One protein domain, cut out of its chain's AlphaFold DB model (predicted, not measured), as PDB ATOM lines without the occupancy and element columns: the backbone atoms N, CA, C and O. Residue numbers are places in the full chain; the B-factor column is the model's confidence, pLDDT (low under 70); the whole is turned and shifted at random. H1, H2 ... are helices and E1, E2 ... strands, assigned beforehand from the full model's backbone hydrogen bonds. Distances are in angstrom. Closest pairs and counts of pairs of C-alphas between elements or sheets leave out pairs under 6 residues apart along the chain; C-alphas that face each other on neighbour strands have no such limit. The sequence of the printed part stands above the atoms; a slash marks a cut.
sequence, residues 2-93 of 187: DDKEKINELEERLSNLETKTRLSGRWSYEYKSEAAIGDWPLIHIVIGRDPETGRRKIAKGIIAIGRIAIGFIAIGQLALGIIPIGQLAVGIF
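This is residues 2 to 93 of the 187 residues of an uncharacterized protein of Candidatus Schekmanbacteria bacterium RBG_13_48_7 (UniProt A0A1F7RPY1). E3 winds in stacked turns, with the hairpin E1 and E2 at one end; H1 reaches away like a handle, residues 2 to 17 sticking out. The printed part has 92 residues, one named helix, then three strands in a mixed, twisted sheet, E1, E2, E3. The class is mixed, helices and strands; the rod, 65 by 28 by 19 A, is only just loose, close to extended, radius of gyration of the C-alphas 18.0 A.

Start at H1, residues 3 to 24, not on the sheet, with every O i to N i+4 pair within hydrogen-bond range. E1, residues 29 to 32, and E2, residues 43 to 47, form an antiparallel hairpin; N 31 and O 45 are 2.9 A apart. E3, residues 59 to 91, is parallel to E2, N 46 and O 65 2.8 A apart, and bends by 171 degrees at residue 71.

Find C-alpha 3 at (-46.092, 45.658, -24.813); H1 runs 31.2 A from there. E3 ends at C-alpha 91, (-28.803, -5.297, -48.496).

The C-alphas farthest apart, Asp 2 and Phe 93, are 65.4 A apart. The printed part has no cut; link E2 to E3 is long. Residues 20 to 27 and 50 to 54 have pLDDT under 70.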
ATOM      1  N   ASP A   2     -46.168  47.144 -20.237       83.69
ATOM      2  CA  ASP A   2     -45.789  47.675 -21.548       83.69
ATOM      3  C   ASP A   2     -45.687  46.525 -22.562       83.69
ATOM      4  O   ASP A   2     -45.250  45.425 -22.215       83.69
ATOM      5  N   ASP A   3     -46.105  46.733 -23.808       86.88
ATOM      6  CA  ASP A   3     -46.092  45.658 -24.813       86.88
ATOM      7  C   ASP A   3     -44.660  45.172 -25.102       86.88
ATOM      8  O   ASP A   3     -44.449  44.000 -25.412       86.88
ATOM      9  N   LYS A   4     -43.654  46.031 -24.882       87.00
ATOM     10  CA  LYS A   4     -42.231  45.667 -24.955       87.00
ATOM     11  C   LYS A   4     -41.782  44.711 -23.850       87.00
ATOM     12  O   LYS A   4     -40.972  43.829 -24.121       87.00
ATOM     13  N   GLU A   5     -42.311  44.840 -22.633       90.50
ATOM     14  CA  GLU A   5     -41.989  43.914 -21.534       90.50
ATOM     15  C   GLU A   5     -42.496  42.505 -21.841       90.50
ATOM     16  O   GLU A   5     -41.765  41.533 -21.658       90.50
ATOM     17  N   LYS A   6     -43.715  42.392 -22.387       90.12
ATOM     18  CA  LYS A   6     -44.276  41.099 -22.808       90.12
ATOM     19  C   LYS A   6     -43.457  40.449 -23.918       90.12
ATOM     20  O   LYS A   6     -43.269  39.237 -23.891       90.12
ATOM     21  N   ILE A   7     -42.995  41.232 -24.895       91.19
ATOM     22  CA  ILE A   7     -42.182  40.719 -26.005       91.19
ATOM     23  C   ILE A   7     -40.849  40.176 -25.480       91.19
ATOM     24  O   ILE A   7     -40.509  39.037 -25.791       91.19
ATOM     25  N   ASN A   8     -40.154  40.918 -24.616       92.00
ATOM     26  CA  ASN A   8     -38.898  40.449 -24.024       92.00
ATOM     27  C   ASN A   8     -39.084  39.176 -23.186       92.00
ATOM     28  O   ASN A   8     -38.292  38.242 -23.297       92.00
ATOM     29  N   GLU A   9     -40.153  39.094 -22.388       92.88
ATOM     30  CA  GLU A   9     -40.448  37.895 -21.598       92.88
ATOM     31  C   GLU A   9     -40.755  36.680 -22.496       92.88
ATOM     32  O   GLU A   9     -40.372  35.548 -22.187       92.88
ATOM     33  N   LEU A  10     -41.425  36.896 -23.633       90.62
ATOM     34  CA  LEU A  10     -41.693  35.848 -24.616       90.62
ATOM     35  C   LEU A  10     -40.415  35.380 -25.320       90.62
ATOM     36  O   LEU A  10     -40.231  34.172 -25.457       90.62
ATOM     37  N   GLU A  11     -39.526  36.290 -25.719       92.06
ATOM     38  CA  GLU A  11     -38.235  35.948 -26.332       92.06
ATOM     39  C   GLU A  11     -37.337  35.160 -25.366       92.06
ATOM     40  O   GLU A  11     -36.732  34.147 -25.740       92.06
ATOM     41  N   GLU A  12     -37.309  35.548 -24.091       92.50
ATOM     42  CA  GLU A  12     -36.557  34.838 -23.055       92.50
ATOM     43  C   GLU A  12     -37.136  33.437 -22.793       92.50
ATOM     44  O   GLU A  12     -36.398  32.454 -22.674       92.50
ATOM     45  N   ARG A  13     -38.467  33.296 -22.772       89.50
ATOM     46  CA  ARG A  13     -39.126  31.983 -22.674       89.50
ATOM     47  C   ARG A  13     -38.849  31.113 -23.893       89.50
ATOM     48  O   ARG A  13     -38.611  29.916 -23.726       89.50
ATOM     49  N   LEU A  14     -38.858  31.689 -25.095       86.56
ATOM     50  CA  LEU A  14     -38.601  30.964 -26.337       86.56
ATOM     51  C   LEU A  14     -37.159  30.445 -26.379       86.56
ATOM     52  O   LEU A  14     -36.946  29.254 -26.594       86.56
ATOM     53  N   SER A  15     -36.175  31.299 -26.082       85.88
ATOM     54  CA  SER A  15     -34.758  30.911 -26.069       85.88
ATOM     55  C   SER A  15     -34.463  29.838 -25.015       85.88
ATOM     56  O   SER A  15     -33.756  28.861 -25.289       85.88
ATOM     57  N   ASN A  16     -35.074  29.942 -23.831       84.75
ATOM     58  CA  ASN A  16     -34.981  28.921 -22.794       84.75
ATOM     59  C   ASN A  16     -35.642  27.608 -23.223       84.75
ATOM     60  O   ASN A  16     -35.075  26.545 -22.975       84.75
ATOM     61  N   LEU A  17     -36.797  27.648 -23.893       79.44
ATOM     62  CA  LEU A  17     -37.454  26.460 -24.447       79.44
ATOM     63  C   LEU A  17     -36.600  25.791 -25.525       79.44
ATOM     64  O   LEU A  17     -36.396  24.578 -25.461       79.44
ATOM     65  N   GLU A  18     -36.041  26.545 -26.467       76.69
ATOM     66  CA  GLU A  18     -35.132  26.014 -27.487       76.69
ATOM     67  C   GLU A  18     -33.904  25.365 -26.849       76.69
ATOM     68  O   GLU A  18     -33.531  24.242 -27.202       76.69
ATOM     69  N   THR A  19     -33.315  26.024 -25.852       72.56
ATOM     70  CA  THR A  19     -32.141  25.534 -25.124       72.56
ATOM     71  C   THR A  19     -32.470  24.268 -24.330       72.56
ATOM     72  O   THR A  19     -31.739  23.281 -24.411       72.56
ATOM     73  N   LYS A  20     -33.624  24.210 -23.653       65.81
ATOM     74  CA  LYS A  20     -34.114  23.004 -22.958       65.81
ATOM     75  C   LYS A  20     -34.401  21.866 -23.931       65.81
ATOM     76  O   LYS A  20     -34.117  20.705 -23.639       65.81
ATOM     77  N   THR A  21     -34.923  22.181 -25.111       66.00
ATOM     78  CA  THR A  21     -35.132  21.196 -26.173       66.00
ATOM     79  C   THR A  21     -33.770  20.676 -26.642       66.00
ATOM     80  O   THR A  21     -33.602  19.463 -26.768       66.00
ATOM     81  N   ARG A  22     -32.767  21.562 -26.828       59.88
ATOM     82  CA  ARG A  22     -31.405  21.219 -27.308       59.88
ATOM     83  C   ARG A  22     -30.689  20.321 -26.311       59.88
ATOM     84  O   ARG A  22     -30.089  19.329 -26.707       59.88
ATOM     85  N   LEU A  23     -30.840  20.622 -25.025       58.34
ATOM     86  CA  LEU A  23     -30.251  19.874 -23.918       58.34
ATOM     87  C   LEU A  23     -30.992  18.562 -23.602       58.34
ATOM     88  O   LEU A  23     -30.366  17.605 -23.163       58.34
ATOM     89  N   SER A  24     -32.306  18.474 -23.845       60.25
ATOM     90  CA  SER A  24     -33.101  17.268 -23.537       60.25
ATOM     91  C   SER A  24     -33.030  16.163 -24.598       60.25
ATOM     92  O   SER A  24     -33.588  15.084 -24.396       60.25
ATOM     93  N   GLY A  25     -32.382  16.410 -25.743       58.72
ATOM     94  CA  GLY A  25     -32.346  15.462 -26.861       58.72
ATOM     95  C   GLY A  25     -33.710  15.234 -27.535       58.72
ATOM     96  O   GLY A  25     -33.871  14.248 -28.253       58.72
ATOM     97  N   ARG A  26     -34.693  16.124 -27.312       60.41
ATOM     98  CA  ARG A  26     -36.053  16.069 -27.895       60.41
ATOM     99  C   ARG A  26     -36.172  16.736 -29.270       60.41
ATOM    100  O   ARG A  26     -37.285  16.942 -29.739       60.41
ATOM    101  N   TRP A  27     -35.063  17.068 -29.931       68.88
ATOM    102  CA  TRP A  27     -35.135  17.567 -31.306       68.88
ATOM    103  C   TRP A  27     -35.493  16.416 -32.233       68.88
ATOM    104  O   TRP A  27     -34.757  15.432 -32.338       68.88
ATOM    105  N   SER A  28     -36.633  16.559 -32.895       77.06
ATOM    106  CA  SER A  28     -37.079  15.682 -33.961       77.06
ATOM    107  C   SER A  28     -37.117  16.468 -35.257       77.06
ATOM    108  O   SER A  28     -37.671  17.567 -35.285       77.06
ATOM    109  N   TYR A  29     -36.596  15.898 -36.328       83.12
ATOM    110  CA  TYR A  29     -36.787  16.434 -37.664       83.12
ATOM    111  C   TYR A  29     -37.259  15.303 -38.564       83.12
ATOM    112  O   TYR A  29     -36.609  14.260 -38.652       83.12
ATOM    113  N   GLU A  30     -38.409  15.500 -39.192       88.81
ATOM    114  CA  GLU A  30     -38.972  14.574 -40.162       88.81
ATOM    115  C   GLU A  30     -39.226  15.346 -41.448       88.81
ATOM    116  O   GLU A  30     -39.951  16.338 -41.457       88.81
ATOM    117  N   TYR A  31     -38.611  14.885 -42.527       89.50
ATOM    118  CA  TYR A  31     -38.836  15.409 -43.861       89.50
ATOM    119  C   TYR A  31     -39.287  14.272 -44.767       89.50
ATOM    120  O   TYR A  31     -38.657  13.212 -44.805       89.50
ATOM    121  N   LYS A  32     -40.373  14.507 -45.500       91.88
ATOM    122  CA  LYS A  32     -40.892  13.620 -46.539       91.88
ATOM    123  C   LYS A  32     -41.046  14.427 -47.814       91.88
ATOM    124  O   LYS A  32     -41.616  15.513 -47.782       91.88
ATOM    125  N   SER A  33     -40.543  13.898 -48.921       90.56
ATOM    126  CA  SER A  33     -40.789  14.485 -50.234       90.56
ATOM    127  C   SER A  33     -42.257  14.329 -50.632       90.56
ATOM    128  O   SER A  33     -42.851  13.279 -50.392       90.56
ATOM    129  N   GLU A  34     -42.807  15.337 -51.309       87.06
ATOM    130  CA  GLU A  34     -44.150  15.271 -51.907       87.06
ATOM    131  C   GLU A  34     -44.217  14.241 -53.037       87.06
ATOM    132  O   GLU A  34     -45.207  13.534 -53.202       87.06
ATOM    133  N   ALA A  35     -43.128  14.124 -53.796       87.31
ATOM    134  CA  ALA A  35     -43.005  13.114 -54.824       87.31
ATOM    135  C   ALA A  35     -42.866  11.726 -54.167       87.31
ATOM    136  O   ALA A  35     -41.964  11.487 -53.353       87.31
ATOM    137  N   ALA A  36     -43.768  10.816 -54.524       89.00
ATOM    138  CA  ALA A  36     -43.854   9.462 -53.991       89.00
ATOM    139  C   ALA A  36     -44.137   8.460 -55.116       89.00
ATOM    140  O   ALA A  36     -44.766   8.793 -56.120       89.00
ATOM    141  N   ILE A  37     -43.671   7.225 -54.942       85.81
ATOM    142  CA  ILE A  37     -44.047   6.084 -55.779       85.81
ATOM    143  C   ILE A  37     -44.952   5.192 -54.925       85.81
ATOM    144  O   ILE A  37     -44.477   4.477 -54.042       85.81
ATOM    145  N   GLY A  38     -46.266   5.271 -55.154       86.75
ATOM    146  CA  GLY A  38     -47.260   4.655 -54.265       86.75
ATOM    147  C   GLY A  38     -47.192   5.259 -52.857       86.75
ATOM    148  O   GLY A  38     -47.107   6.475 -52.713       86.75
ATOM    149  N   ASP A  39     -47.156   4.415 -51.824       85.50
ATOM    150  CA  ASP A  39     -47.058   4.845 -50.414       85.50
ATOM    151  C   ASP A  39     -45.626   5.199 -49.964       85.50
ATOM    152  O   ASP A  39     -45.377   5.455 -48.781       85.50
ATOM    153  N   TRP A  40     -44.653   5.159 -50.879       86.69
ATOM    154  CA  TRP A  40     -43.240   5.352 -50.565       86.69
ATOM    155  C   TRP A  40     -42.751   6.710 -51.078       86.69
ATOM    156  O   TRP A  40     -42.657   6.900 -52.293       86.69
ATOM    157  N   PRO A  41     -42.385   7.653 -50.191       91.62
ATOM    158  CA  PRO A  41     -41.795   8.917 -50.618       91.62
ATOM    159  C   PRO A  41     -40.438   8.679 -51.293       91.62
ATOM    160  O   PRO A  41     -39.696   7.753 -50.945       91.62
ATOM    161  N   LEU A  42     -40.082   9.537 -52.247       92.75
ATOM    162  CA  LEU A  42     -38.752   9.544 -52.858       92.75
ATOM    163  C   LEU A  42     -37.662   9.753 -51.806       92.75
ATOM    164  O   LEU A  42     -36.680   9.016 -51.791       92.75
ATOM    165  N   ILE A  43     -37.853  10.710 -50.901       94.19
ATOM    166  CA  ILE A  43     -36.912  11.025 -49.829       94.19
ATOM    167  C   ILE A  43     -37.660  11.034 -48.501       94.19
ATOM    168  O   ILE A  43     -38.668  11.722 -48.347       94.19
ATOM    169  N   HIS A  44     -37.138  10.298 -47.524       94.12
ATOM    170  CA  HIS A  44     -37.634  10.320 -46.154       94.12
ATOM    171  C   HIS A  44     -36.464  10.411 -45.182       94.12
ATOM    172  O   HIS A  44     -35.658   9.488 -45.065       94.12
ATOM    173  N   ILE A  45     -36.380  11.535 -44.481       93.25
ATOM    174  CA  ILE A  45     -35.338  11.820 -43.499       93.25
ATOM    175  C   ILE A  45     -35.987  11.860 -42.122       93.25
ATOM    176  O   ILE A  45     -36.954  12.586 -41.911       93.25
ATOM    177  N   VAL A  46     -35.444  11.090 -41.184       91.06
ATOM    178  CA  VAL A  46     -35.877  11.044 -39.787       91.06
ATOM    179  C   VAL A  46     -34.661  11.221 -38.888       91.06
ATOM    180  O   VAL A  46     -33.769  10.370 -38.839       91.06
ATOM    181  N   ILE A  47     -34.653  12.302 -38.116       86.25
ATOM    182  CA  ILE A  47     -33.622  12.611 -37.128       86.25
ATOM    183  C   ILE A  47     -34.288  12.722 -35.757       86.25
ATOM    184  O   ILE A  47     -35.312  13.383 -35.603       86.25
ATOM    185  N   GLY A  48     -33.688  12.085 -34.751       79.12
ATOM    186  CA  GLY A  48     -34.130  12.188 -33.360       79.12
ATOM    187  C   GLY A  48     -35.238  11.211 -32.959       79.12
ATOM    188  O   GLY A  48     -35.387  10.123 -33.524       79.12
ATOM    189  N   ARG A  49     -35.963  11.567 -31.899       73.38
ATOM    190  CA  ARG A  49     -37.157  10.863 -31.410       73.38
ATOM    191  C   ARG A  49     -38.343  11.783 -31.584       73.38
ATOM    192  O   ARG A  49     -38.198  12.974 -31.355       73.38
ATOM    193  N   ASP A  50     -39.488  11.220 -31.931       64.75
ATOM    194  CA  ASP A  50     -40.744  11.957 -31.971       64.75
ATOM    195  C   ASP A  50     -40.977  12.675 -30.618       64.75
ATOM    196  O   ASP A  50     -40.879  12.020 -29.573       64.75
ATOM    197  N   PRO A  51     -41.214  13.998 -30.597       61.66
ATOM    198  CA  PRO A  51     -41.270  14.778 -29.369       61.66
ATOM    199  C   PRO A  51     -42.598  14.586 -28.626       61.66
ATOM    200  O   PRO A  51     -42.629  14.802 -27.408       61.66
ATOM    201  N   GLU A  52     -43.644  14.136 -29.330       63.81
ATOM    202  CA  GLU A  52     -44.971  13.835 -28.791       63.81
ATOM    203  C   GLU A  52     -45.040  12.396 -28.282       63.81
ATOM    204  O   GLU A  52     -45.444  12.150 -27.148       63.81
ATOM    205  N   THR A  53     -44.594  11.430 -29.092       66.50
ATOM    206  CA  THR A  53     -44.722  10.002 -28.745       66.50
ATOM    207  C   THR A  53     -43.488   9.421 -28.052       66.50
ATOM    208  O   THR A  53     -43.545   8.319 -27.505       66.50
ATOM    209  N   GLY A  54     -42.342  10.108 -28.101       68.56
ATOM    210  CA  GLY A  54     -41.047   9.615 -27.613       68.56
ATOM    211  C   GLY A  54     -40.467   8.454 -28.430       68.56
ATOM    212  O   GLY A  54     -39.370   7.965 -28.131       68.56
ATOM    213  N   ARG A  55     -41.182   7.985 -29.461       75.19
ATOM    214  CA  ARG A  55     -40.815   6.806 -30.247       75.19
ATOM    215  C   ARG A  55     -39.799   7.166 -31.326       75.19
ATOM    216  O   ARG A  55     -39.746   8.279 -31.847       75.19
ATOM    217  N   ARG A  56     -38.964   6.190 -31.678       76.50
ATOM    218  CA  ARG A  56     -38.079   6.288 -32.843       76.50
ATOM    219  C   ARG A  56     -38.895   5.950 -34.086       76.50
ATOM    220  O   ARG A  56     -39.397   4.833 -34.182       76.50
ATOM    221  N   LYS A  57     -39.027   6.900 -35.013       84.62
ATOM    222  CA  LYS A  57     -39.651   6.644 -36.316       84.62
ATOM    223  C   LYS A  57     -38.677   5.909 -37.236       84.62
ATOM    224  O   LYS A  57     -37.458   5.998 -37.081       84.62
ATOM    225  N   ILE A  58     -39.244   5.158 -38.171       89.75
ATOM    226  CA  ILE A  58     -38.507   4.437 -39.209       89.75
ATOM    227  C   ILE A  58     -38.591   5.276 -40.482       89.75
ATOM    228  O   ILE A  58     -39.696   5.556 -40.948       89.75
ATOM    229  N   ALA A  59     -37.443   5.654 -41.043       92.19
ATOM    230  CA  ALA A  59     -37.391   6.287 -42.354       92.19
ATOM    231  C   ALA A  59     -37.702   5.231 -43.425       92.19
ATOM    232  O   ALA A  59     -37.085   4.167 -43.442       92.19
ATOM    233  N   LYS A  60     -38.672   5.513 -44.293       93.88
ATOM    234  CA  LYS A  60     -39.117   4.639 -45.390       93.88
ATOM    235  C   LYS A  60     -39.245   5.437 -46.676       93.88
ATOM    236  O   LYS A  60     -39.979   6.420 -46.667       93.88
ATOM    237  N   GLY A  61     -38.570   5.023 -47.740       92.31
ATOM    238  CA  GLY A  61     -38.613   5.709 -49.030       92.31
ATOM    239  C   GLY A  61     -37.614   5.138 -50.028       92.31
ATOM    240  O   GLY A  61     -36.930   4.162 -49.733       92.31
ATOM    241  N   ILE A  62     -37.502   5.740 -51.208       93.69
ATOM    242  CA  ILE A  62     -36.456   5.351 -52.169       93.69
ATOM    243  C   ILE A  62     -35.088   5.694 -51.580       93.69
ATOM    244  O   ILE A  62     -34.213   4.835 -51.519       93.69
ATOM    245  N   ILE A  63     -34.947   6.916 -51.070       94.62
ATOM    246  CA  ILE A  63     -33.813   7.378 -50.278       94.62
ATOM    247  C   ILE A  63     -34.304   7.577 -48.843       94.62
ATOM    248  O   ILE A  63     -35.055   8.506 -48.543       94.62
ATOM    249  N   ALA A  64     -33.888   6.689 -47.945       94.50
ATOM    250  CA  ALA A  64     -34.254   6.727 -46.535       94.50
ATOM    251  C   ALA A  64     -33.032   7.085 -45.686       94.50
ATOM    252  O   ALA A  64     -32.020   6.390 -45.741       94.50
ATOM    253  N   ILE A  65     -33.125   8.136 -44.874       94.38
ATOM    254  CA  ILE A  65     -32.049   8.567 -43.973       94.38
ATOM    255  C   ILE A  65     -32.586   8.594 -42.548       94.38
ATOM    256  O   ILE A  65     -33.538   9.308 -42.247       94.38
ATOM    257  N   GLY A  66     -31.971   7.844 -41.643       91.88
ATOM    258  CA  GLY A  66     -32.342   7.893 -40.235       91.88
ATOM    259  C   GLY A  66     -31.676   6.816 -39.401       91.88
ATOM    260  O   GLY A  66     -30.862   6.038 -39.878       91.88
ATOM    261  N   ARG A  67     -32.018   6.734 -38.114       91.25
ATOM    262  CA  ARG A  67     -31.439   5.695 -37.246       91.25
ATOM    263  C   ARG A  67     -31.827   4.287 -37.706       91.25
ATOM    264  O   ARG A  67     -30.974   3.404 -37.700       91.25
ATOM    265  N   ILE A  68     -33.091   4.110 -38.087       93.50
ATOM    266  CA  ILE A  68     -33.604   2.922 -38.769       93.50
ATOM    267  C   ILE A  68     -34.123   3.395 -40.125       93.50
ATOM    268  O   ILE A  68     -35.053   4.204 -40.166       93.50
ATOM    269  N   ALA A  69     -33.513   2.917 -41.203       94.56
ATOM    270  CA  ALA A  69     -33.832   3.301 -42.571       94.56
ATOM    271  C   ALA A  69     -34.185   2.061 -43.397       94.56
ATOM    272  O   ALA A  69     -33.459   1.068 -43.361       94.56
ATOM    273  N   ILE A  70     -35.294   2.121 -44.131       95.56
ATOM    274  CA  ILE A  70     -35.758   1.071 -45.037       95.56
ATOM    275  C   ILE A  70     -35.985   1.701 -46.409       95.56
ATOM    276  O   ILE A  70     -36.826   2.586 -46.549       95.56
ATOM    277  N   GLY A  71     -35.243   1.272 -47.424       93.69
ATOM    278  CA  GLY A  71     -35.315   1.929 -48.725       93.69
ATOM    279  C   GLY A  71     -34.598   1.230 -49.858       93.69
ATOM    280  O   GLY A  71     -34.002   0.175 -49.679       93.69
ATOM    281  N   PHE A  72     -34.630   1.840 -51.041       94.12
ATOM    282  CA  PHE A  72     -33.733   1.423 -52.117       94.12
ATOM    283  C   PHE A  72     -32.293   1.750 -51.708       94.12
ATOM    284  O   PHE A  72     -31.449   0.858 -51.617       94.12
ATOM    285  N   ILE A  73     -32.064   3.019 -51.365       95.44
ATOM    286  CA  ILE A  73     -30.865   3.542 -50.719       95.44
ATOM    287  C   ILE A  73     -31.235   3.872 -49.275       95.44
ATOM    288  O   ILE A  73     -32.026   4.780 -49.019       95.44
ATOM    289  N   ALA A  74     -30.677   3.132 -48.321       96.12
ATOM    290  CA  ALA A  74     -30.953   3.325 -46.900       96.12
ATOM    291  C   ALA A  74     -29.677   3.750 -46.175       96.12
ATOM    292  O   ALA A  74     -28.685   3.034 -46.218       96.12
ATOM    293  N   ILE A  75     -29.695   4.890 -45.493       95.94
ATOM    294  CA  ILE A  75     -28.553   5.418 -44.744       95.94
ATOM    295  C   ILE A  75     -28.926   5.489 -43.269       95.94
ATOM    296  O   ILE A  75     -29.843   6.222 -42.888       95.94
ATOM    297  N   GLY A  76     -28.223   4.737 -42.422       93.06
ATOM    298  CA  GLY A  76     -28.583   4.696 -41.011       93.06
ATOM    299  C   GLY A  76     -27.709   3.868 -40.088       93.06
ATOM    300  O   GLY A  76     -26.708   3.285 -40.482       93.06
ATOM    301  N   GLN A  77     -28.093   3.798 -38.812       93.56
ATOM    302  CA  GLN A  77     -27.457   2.846 -37.895       93.56
ATOM    303  C   GLN A  77     -27.908   1.422 -38.212       93.56
ATOM    304  O   GLN A  77     -27.079   0.525 -38.271       93.56
ATOM    305  N   LEU A  78     -29.205   1.238 -38.453       95.12
ATOM    306  CA  LEU A  78     -29.778   0.024 -39.013       95.12
ATOM    307  C   LEU A  78     -30.386   0.374 -40.371       95.12
ATOM    308  O   LEU A  78     -31.391   1.083 -40.435       95.12
ATOM    309  N   ALA A  79     -29.758  -0.091 -41.443       96.12
ATOM    310  CA  ALA A  79     -30.152   0.196 -42.813       96.12
ATOM    311  C   ALA A  79     -30.564  -1.102 -43.520       96.12
ATOM    312  O   ALA A  79     -29.788  -2.052 -43.592       96.12
ATOM    313  N   LEU A  80     -31.790  -1.132 -44.040       96.69
ATOM    314  CA  LEU A  80     -32.385  -2.256 -44.762       96.69
ATOM    315  C   LEU A  80     -32.733  -1.797 -46.177       96.69
ATOM    316  O   LEU A  80     -33.432  -0.796 -46.339       96.69
ATOM    317  N   GLY A  81     -32.270  -2.499 -47.207       95.25
ATOM    318  CA  GLY A  81     -32.555  -2.044 -48.563       95.25
ATOM    319  C   GLY A  81     -31.933  -2.831 -49.700       95.25
ATOM    320  O   GLY A  81     -31.532  -3.980 -49.546       95.25
ATOM    321  N   ILE A  82     -31.853  -2.199 -50.869       95.81
ATOM    322  CA  ILE A  82     -31.120  -2.754 -52.015       95.81
ATOM    323  C   ILE A  82     -29.643  -2.374 -51.902       95.81
ATOM    324  O   ILE A  82     -28.785  -3.239 -52.087       95.81
ATOM    325  N   ILE A  83     -29.374  -1.115 -51.537       96.88
ATOM    326  CA  ILE A  83     -28.044  -0.551 -51.287       96.88
ATOM    327  C   ILE A  83     -28.056   0.200 -49.939       96.88
ATOM    328  O   ILE A  83     -28.196   1.426 -49.911       96.88
ATOM    329  N   PRO A  84     -27.967  -0.499 -48.792       96.50
ATOM    330  CA  PRO A  84     -27.873   0.138 -47.494       96.50
ATOM    331  C   PRO A  84     -26.429   0.525 -47.152       96.50
ATOM    332  O   PRO A  84     -25.471  -0.201 -47.430       96.50
ATOM    333  N   ILE A  85     -26.299   1.660 -46.475       96.75
ATOM    334  CA  ILE A  85     -25.055   2.196 -45.936       96.75
ATOM    335  C   ILE A  85     -25.278   2.474 -44.453       96.75
ATOM    336  O   ILE A  85     -26.142   3.272 -44.081       96.75
ATOM    337  N   GLY A  86     -24.518   1.824 -43.577       94.38
ATOM    338  CA  GLY A  86     -24.784   1.986 -42.154       94.38
ATOM    339  C   GLY A  86     -23.845   1.297 -41.189       94.38
ATOM    340  O   GLY A  86     -22.819   0.750 -41.560       94.38
ATOM    341  N   GLN A  87     -24.196   1.330 -39.906       95.25
ATOM    342  CA  GLN A  87     -23.474   0.541 -38.902       95.25
ATOM    343  C   GLN A  87     -23.809  -0.943 -39.079       95.25
ATOM    344  O   GLN A  87     -22.908  -1.760 -39.208       95.25
ATOM    345  N   LEU A  88     -25.100  -1.258 -39.174       96.31
ATOM    346  CA  LEU A  88     -25.637  -2.543 -39.598       96.31
ATOM    347  C   LEU A  88     -26.409  -2.335 -40.900       96.31
ATOM    348  O   LEU A  88     -27.469  -1.708 -40.904       96.31
ATOM    349  N   ALA A  89     -25.861  -2.841 -41.997       96.69
ATOM    350  CA  ALA A  89     -26.417  -2.729 -43.334       96.69
ATOM    351  C   ALA A  89     -26.819  -4.117 -43.845       96.69
ATOM    352  O   ALA A  89     -25.976  -5.001 -43.987       96.69
ATOM    353  N   VAL A  90     -28.105  -4.308 -44.132       96.81
ATOM    354  CA  VAL A  90     -28.641  -5.549 -44.705       96.81
ATOM    355  C   VAL A  90     -29.255  -5.224 -46.059       96.81
ATOM    356  O   VAL A  90     -30.314  -4.598 -46.152       96.81
ATOM    357  N   GLY A  91     -28.524  -5.595 -47.103       95.00
ATOM    358  CA  GLY A  91     -28.803  -5.297 -48.496       95.00
ATOM    359  C   GLY A  91     -29.167  -6.543 -49.289       95.00
ATOM    360  O   GLY A  91     -28.674  -7.628 -49.009       95.00
ATOM    361  N   ILE A  92     -29.990  -6.401 -50.323       95.00
ATOM    362  CA  ILE A  92     -30.190  -7.485 -51.299       95.00
ATOM    363  C   ILE A  92     -29.033  -7.499 -52.303       95.00
ATOM    364  O   ILE A  92     -28.424  -8.540 -52.544       95.00
ATOM    365  N   PHE A  93     -28.707  -6.337 -52.877       96.38
ATOM    366  CA  PHE A  93     -27.691  -6.232 -53.918       96.38
ATOM    367  C   PHE A  93     -26.315  -5.965 -53.318       96.38
ATOM    368  O   PHE A  93     -25.448  -6.834 -53.372       96.38
TER     369      PHE A  93